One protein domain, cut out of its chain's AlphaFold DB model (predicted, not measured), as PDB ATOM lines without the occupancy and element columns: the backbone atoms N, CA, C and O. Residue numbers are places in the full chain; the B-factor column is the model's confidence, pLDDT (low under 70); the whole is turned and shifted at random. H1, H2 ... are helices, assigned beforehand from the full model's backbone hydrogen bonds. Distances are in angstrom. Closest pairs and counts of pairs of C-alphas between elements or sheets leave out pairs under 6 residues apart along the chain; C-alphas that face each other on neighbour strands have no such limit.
ATOM      1  N   PHE A 119      25.107  51.587 169.518       43.53
ATOM      2  CA  PHE A 119      25.220  50.593 170.606       43.53
ATOM      3  C   PHE A 119      23.898  50.427 171.395       43.53
ATOM      4  O   PHE A 119      23.880  50.036 172.556       43.53
ATOM      5  N   LYS A 120      22.763  50.770 170.772       51.31
ATOM      6  CA  LYS A 120      21.432  50.674 171.344       51.31
ATOM      7  C   LYS A 120      20.858  49.449 170.681       51.31
ATOM      8  O   LYS A 120      20.691  49.439 169.465       51.31
ATOM      9  N   GLY A 121      20.657  48.398 171.460       59.22
ATOM     10  CA  GLY A 121      20.092  47.172 170.930       59.22
ATOM     11  C   GLY A 121      18.709  47.347 170.314       59.22
ATOM     12  O   GLY A 121      18.110  48.421 170.342       59.22
ATOM     13  N   CYS A 122      18.184  46.261 169.759       70.44
ATOM     14  CA  CYS A 122      16.817  46.217 169.257       70.44
ATOM     15  C   CYS A 122      15.840  46.003 170.422       70.44
ATOM     16  O   CYS A 122      15.915  44.983 171.091       70.44
ATOM     17  N   TYR A 123      14.901  46.924 170.643       80.25
ATOM     18  CA  TYR A 123      13.933  46.857 171.750       80.25
ATOM     19  C   TYR A 123      12.566  46.298 171.335       80.25
ATOM     20  O   TYR A 123      11.559  46.605 171.964       80.25
ATOM     21  N   CYS A 124      12.503  45.503 170.264       77.25
ATOM     22  CA  CYS A 124      11.273  44.790 169.931       77.25
ATOM     23  C   CYS A 124      10.995  43.674 170.949       77.25
ATOM     24  O   CYS A 124      11.916  43.187 171.615       77.25
ATOM     25  N   ASP A 125       9.744  43.221 171.019       87.06
ATOM     26  CA  ASP A 125       9.316  42.189 171.972       87.06
ATOM     27  C   ASP A 125      10.178  40.926 171.890       87.06
ATOM     28  O   ASP A 125      10.603  40.395 172.911       87.06
ATOM     29  N   ALA A 126      10.540  40.485 170.682       83.50
ATOM     30  CA  ALA A 126      11.378  39.304 170.494       83.50
ATOM     31  C   ALA A 126      12.768  39.450 171.141       83.50
ATOM     32  O   ALA A 126      13.237  38.535 171.826       83.50
ATOM     33  N   CYS A 127      13.422  40.598 170.949       83.12
ATOM     34  CA  CYS A 127      14.742  40.872 171.512       83.12
ATOM     35  C   CYS A 127      14.682  41.094 173.026       83.12
ATOM     36  O   CYS A 127      15.538  40.578 173.744       83.12
ATOM     37  N   LEU A 128      13.648  41.778 173.524       90.06
ATOM     38  CA  LEU A 128      13.421  41.961 174.958       90.06
ATOM     39  C   LEU A 128      13.137  40.632 175.665       90.06
ATOM     40  O   LEU A 128      13.715  40.361 176.717       90.06
ATOM     41  N   SER A 129      12.304  39.769 175.082       93.06
ATOM     42  CA  SER A 129      12.056  38.426 175.609       93.06
ATOM     43  C   SER A 129      13.316  37.563 175.582       93.06
ATOM     44  O   SER A 129      13.567  36.827 176.531       93.06
ATOM     45  N   ALA A 130      14.134  37.653 174.528       93.00
ATOM     46  CA  ALA A 130      15.409  36.941 174.463       93.00
ATOM     47  C   ALA A 130      16.409  37.433 175.523       93.00
ATOM     48  O   ALA A 130      17.070  36.609 176.153       93.00
ATOM     49  N   TYR A 131      16.474  38.746 175.760       93.81
ATOM     50  CA  TYR A 131      17.277  39.327 176.833       93.81
ATOM     51  C   TYR A 131      16.828  38.822 178.207       93.81
ATOM     52  O   TYR A 131      17.651  38.295 178.953       93.81
ATOM     53  N   ARG A 132      15.521  38.897 178.503       95.00
ATOM     54  CA  ARG A 132      14.932  38.416 179.766       95.00
ATOM     55  C   ARG A 132      15.257  36.947 180.025       95.00
ATOM     56  O   ARG A 132      15.785  36.626 181.083       95.00
ATOM     57  N   ARG A 133      15.046  36.080 179.027       96.62
ATOM     58  CA  ARG A 133      15.395  34.653 179.131       96.62
ATOM     59  C   ARG A 133      16.878  34.437 179.417       96.62
ATOM     60  O   ARG A 133      17.221  33.547 180.181       96.62
ATOM     61  N   GLN A 134      17.764  35.225 178.806       95.50
ATOM     62  CA  GLN A 134      19.202  35.079 179.023       95.50
ATOM     63  C   GLN A 134      19.628  35.501 180.431       95.50
ATOM     64  O   GLN A 134      20.443  34.804 181.035       95.50
ATOM     65  N   ILE A 135      19.129  36.629 180.944       96.69
ATOM     66  CA  ILE A 135      19.489  37.064 182.300       96.69
ATOM     67  C   ILE A 135      18.890  36.135 183.356       96.69
ATOM     68  O   ILE A 135      19.589  35.794 184.301       96.69
ATOM     69  N   GLU A 136      17.670  35.632 183.143       96.62
ATOM     70  CA  GLU A 136      17.037  34.632 184.009       96.62
ATOM     71  C   GLU A 136      17.838  33.323 184.016       96.62
ATOM     72  O   GLU A 136      18.265  32.865 185.073       96.62
ATOM     73  N   ALA A 137      18.154  32.777 182.838       96.50
ATOM     74  CA  ALA A 137      18.918  31.536 182.712       96.50
ATOM     75  C   ALA A 137      20.338  31.625 183.298       96.50
ATOM     76  O   ALA A 137      20.914  30.605 183.670       96.50
ATOM     77  N   ARG A 138      20.923  32.827 183.359       96.62
ATOM     78  CA  ARG A 138      22.273  33.061 183.895       96.62
ATOM     79  C   ARG A 138      22.274  33.642 185.316       96.62
ATOM     80  O   ARG A 138      23.354  33.919 185.830       96.62
ATOM     81  N   GLY A 139      21.109  33.862 185.933       96.44
ATOM     82  CA  GLY A 139      21.001  34.510 187.246       96.44
ATOM     83  C   GLY A 139      21.605  35.922 187.291       96.44
ATOM     84  O   GLY A 139      22.197  36.311 188.294       96.44
ATOM     85  N   LEU A 140      21.523  36.674 186.189       94.94
ATOM     86  CA  LEU A 140      22.096  38.016 186.061       94.94
ATOM     87  C   LEU A 140      21.060  39.100 186.409       94.94
ATOM     88  O   LEU A 140      19.882  38.943 186.088       94.94
ATOM     89  N   PRO A 141      21.478  40.230 187.004       95.38
ATOM     90  CA  PRO A 141      20.579  41.355 187.263       95.38
ATOM     91  C   PRO A 141      20.162  42.076 185.965       95.38
ATOM     92  O   PRO A 141      20.943  42.154 185.016       95.38
ATOM     93  N   ASP A 142      18.958  42.662 185.922       94.75
ATOM     94  CA  ASP A 142      18.539  43.547 184.817       94.75
ATOM     95  C   ASP A 142      19.204  44.917 184.979       94.75
ATOM     96  O   ASP A 142      18.697  45.815 185.653       94.75
ATOM     97  N   THR A 143      20.386  45.057 184.383       93.00
ATOM     98  CA  THR A 143      21.114  46.326 184.322       93.00
ATOM     99  C   THR A 143      21.407  46.710 182.880       93.00
ATOM    100  O   THR A 143      21.407  45.878 181.963       93.00
ATOM    101  N   ARG A 144      21.710  47.994 182.667       84.12
ATOM    102  CA  ARG A 144      22.119  48.504 181.356       84.12
ATOM    103  C   ARG A 144      23.356  47.774 180.827       84.12
ATOM    104  O   ARG A 144      23.384  47.404 179.662       84.12
ATOM    105  N   GLU A 145      24.330  47.493 181.682       86.75
ATOM    106  CA  GLU A 145      25.566  46.794 181.317       86.75
ATOM    107  C   GLU A 145      25.283  45.363 180.843       86.75
ATOM    108  O   GLU A 145      25.888  44.885 179.883       86.75
ATOM    109  N   GLN A 146      24.339  44.664 181.486       90.81
ATOM    110  CA  GLN A 146      23.933  43.324 181.050       90.81
ATOM    111  C   GLN A 146      23.196  43.353 179.718       90.81
ATOM    112  O   GLN A 146      23.356  42.456 178.889       90.81
ATOM    113  N   ARG A 147      22.412  44.404 179.499       86.62
ATOM    114  CA  ARG A 147      21.706  44.633 178.248       86.62
ATOM    115  C   ARG A 147      22.668  44.928 177.097       86.62
ATOM    116  O   ARG A 147      22.550  44.309 176.043       86.62
ATOM    117  N   ASP A 148      23.653  45.793 177.313       81.62
ATOM    118  CA  ASP A 148      24.685  46.112 176.321       81.62
ATOM    119  C   ASP A 148      25.506  44.857 175.968       81.62
ATOM    120  O   ASP A 148      25.715  44.552 174.790       81.62
ATOM    121  N   ARG A 149      25.872  44.051 176.975       85.56
ATOM    122  CA  ARG A 149      26.538  42.755 176.776       85.56
ATOM    123  C   ARG A 149      25.680  41.758 175.993       85.56
ATOM    124  O   ARG A 149      26.204  41.109 175.094       85.56
ATOM    125  N   PHE A 150      24.383  41.654 176.280       88.75
ATOM    126  CA  PHE A 150      23.471  40.791 175.521       88.75
ATOM    127  C   PHE A 150      23.460  41.142 174.028       88.75
ATOM    128  O   PHE A 150      23.575  40.255 173.180       88.75
ATOM    129  N   TYR A 151      23.341  42.428 173.692       79.50
ATOM    130  CA  TYR A 151      23.304  42.848 172.291       79.50
ATOM    131  C   TYR A 151      24.649  42.662 171.589       79.50
ATOM    132  O   TYR A 151      24.665  42.285 170.418       79.50
ATOM    133  N   LEU A 152      25.762  42.854 172.303       77.94
ATOM    134  CA  LEU A 152      27.089  42.527 171.789       77.94
ATOM    135  C   LEU A 152      27.225  41.027 171.491       77.94
ATOM    136  O   LEU A 152      27.639  40.668 170.392       77.94
ATOM    137  N   GLU A 153      26.833  40.156 172.426       84.25
ATOM    138  CA  GLU A 153      26.847  38.700 172.223       84.25
ATOM    139  C   GLU A 153      26.004  38.308 171.001       84.25
ATOM    140  O   GLU A 153      26.485  37.586 170.132       84.25
ATOM    141  N   ARG A 154      24.783  38.844 170.861       80.06
ATOM    142  CA  ARG A 154      23.923  38.561 169.698       80.06
ATOM    143  C   ARG A 154      24.528  38.988 168.373       80.06
ATOM    144  O   ARG A 154      24.362  38.282 167.380       80.06
ATOM    145  N   LEU A 155      25.217  40.123 168.349       68.62
ATOM    146  CA  LEU A 155      25.902  40.590 167.153       68.62
ATOM    147  C   LEU A 155      27.037  39.636 166.765       68.62
ATOM    148  O   LEU A 155      27.127  39.222 165.610       68.62
ATOM    149  N   VAL A 156      27.869  39.258 167.737       71.88
ATOM    150  CA  VAL A 156      28.976  38.315 167.534       71.88
ATOM    151  C   VAL A 156      28.452  36.955 167.067       71.88
ATOM    152  O   VAL A 156      28.961  36.416 166.086       71.88
ATOM    153  N   ASP A 157      27.399  36.436 167.702       77.12
ATOM    154  CA  ASP A 157      26.761  35.170 167.325       77.12
ATOM    155  C   ASP A 157      26.241  35.208 165.887       77.12
ATOM    156  O   ASP A 157      26.486  34.284 165.112       77.12
ATOM    157  N   TYR A 158      25.559  36.294 165.508       72.81
ATOM    158  CA  TYR A 158      25.057  36.482 164.151       72.81
ATOM    159  C   TYR A 158      26.193  36.466 163.121       72.81
ATOM    160  O   TYR A 158      26.120  35.734 162.131       72.81
ATOM    161  N   TYR A 159      27.269  37.222 163.366       60.41
ATOM    162  CA  TYR A 159      28.428  37.238 162.474       60.41
ATOM    163  C   TYR A 159      29.093  35.866 162.377       60.41
ATOM    164  O   TYR A 159      29.392  35.417 161.271       60.41
ATOM    165  N   ASN A 160      29.283  35.175 163.500       72.81
ATOM    166  CA  ASN A 160      29.874  33.839 163.517       72.81
ATOM    167  C   ASN A 160      29.010  32.827 162.760       72.81
ATOM    168  O   ASN A 160      29.540  32.056 161.960       72.81
ATOM    169  N   ALA A 161      27.689  32.860 162.950       69.44
ATOM    170  CA  ALA A 161      26.754  32.004 162.226       69.44
ATOM    171  C   ALA A 161      26.798  32.273 160.714       69.44
ATOM    172  O   ALA A 161      26.871  31.337 159.918       69.44
ATOM    173  N   MET A 162      26.826  33.546 160.310       70.25
ATOM    174  CA  MET A 162      26.959  33.938 158.908       70.25
ATOM    175  C   MET A 162      28.295  33.472 158.310       70.25
ATOM    176  O   MET A 162      28.311  32.876 157.235       70.25
ATOM    177  N   VAL A 163      29.414  33.690 159.009       64.12
ATOM    178  CA  VAL A 163      30.749  33.229 158.585       64.12
ATOM    179  C   VAL A 163      30.774  31.709 158.432       64.12
ATOM    180  O   VAL A 163      31.258  31.208 157.417       64.12
ATOM    181  N   ALA A 164      30.253  30.972 159.417       71.75
ATOM    182  CA  ALA A 164      30.192  29.515 159.386       71.75
ATOM    183  C   ALA A 164      29.360  29.022 158.198       71.75
ATOM    184  O   ALA A 164      29.789  28.133 157.465       71.75
ATOM    185  N   HIS A 165      28.209  29.651 157.959       68.62
ATOM    186  CA  HIS A 165      27.349  29.341 156.828       68.62
ATOM    187  C   HIS A 165      28.045  29.562 155.476       68.62
ATOM    188  O   HIS A 165      28.002  28.689 154.607       68.62
ATOM    189  N   VAL A 166      28.724  30.702 155.307       58.53
ATOM    190  CA  VAL A 166      29.480  31.018 154.085       58.53
ATOM    191  C   VAL A 166      30.607  30.012 153.874       58.53
ATOM    192  O   VAL A 166      30.707  29.451 152.789       58.53
ATOM    193  N   LYS A 167      31.412  29.724 154.905       63.53
ATOM    194  CA  LYS A 167      32.506  28.742 154.817       63.53
ATOM    195  C   LYS A 167      32.008  27.330 154.523       63.53
ATOM    196  O   LYS A 167      32.659  26.603 153.788       63.53
ATOM    197  N   HIS A 168      30.853  26.943 155.064       75.00
ATOM    198  CA  HIS A 168      30.254  25.642 154.779       75.00
ATOM    199  C   HIS A 168      29.852  25.505 153.303       75.00
ATOM    200  O   HIS A 168      30.101  24.469 152.695       75.00
ATOM    201  N   ARG A 169      29.261  26.550 152.705       63.16
ATOM    202  CA  ARG A 169      28.872  26.535 151.280       63.16
ATOM    203  C   ARG A 169      30.017  26.819 150.315       63.16
ATOM    204  O   ARG A 169      29.962  26.398 149.164       63.16
ATOM    205  N   HIS A 170      31.030  27.540 150.774       61.06
ATOM    206  CA  HIS A 170      32.170  27.981 149.985       61.06
ATOM    207  C   HIS A 170      33.456  27.713 150.783       61.06
ATOM    208  O   HIS A 170      34.026  28.643 151.353       61.06
TER     209      HIS A 170
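Overview. This is residues 119 to 170 of the 241 residues of an uncharacterized protein of Lentisphaerae bacterium (UniProt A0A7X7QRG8). A long helix, H2, is crossed near its beginning by a shorter helix, H1, and the rest of H2 sticks out as an arm from residue 156 onward. The head is made of H1, the first part of H2, the loop between the helices and the opening stretch 119 to 124; the arm makes the longest axis. The printed part has 52 residues, with two named helices in the order H1, H2 and no named strand, in the class all helix. It is loose, with a radius of gyration of the C-alphas of 13.1 A, and elongated, spanning 41 by 21 by 19 A.

Along the chain. Residues 119 to 124 come before the first helix. H1 covers residues 125 to 137, 17.9 A from first to last C-alpha, and begins at C-alpha 125 at (9.316, 42.189, 171.972). H2 covers residues 144 to 169, 37.9 A long, from C-alpha 144 at (22.119, 48.504, 181.356) to C-alpha 169 at (28.872, 26.535, 151.280).

Arrangement. H1 and H2 touch, and their closest C-alphas, those of Tyr 131 and Phe 150, are 6.5 A apart. H1 touches H2 with residues 131 to 135 alone, and H2 touches H1 with residues 146 to 150 alone. Their lines are about perpendicular, at 76 degrees. In H1 and H2 every O i to N i+4 pair is within hydrogen-bond range.

Size, cuts and confidence. The two C-alphas farthest apart, those of Pro 141 and His 170, are 41.3 A apart. Residues 156 to 170, of which 156 to 169 belong to H2, stand free; without them the body spans 23 by 18 by 15 A. The printed part has no cut, and the link from H1 to H2, six residues, is short. The mean pLDDT of the printed part is 80.2, and residues 119 to 121, 155, 159, 161, 163, 165 to 167 and 169 to 170 are under 70.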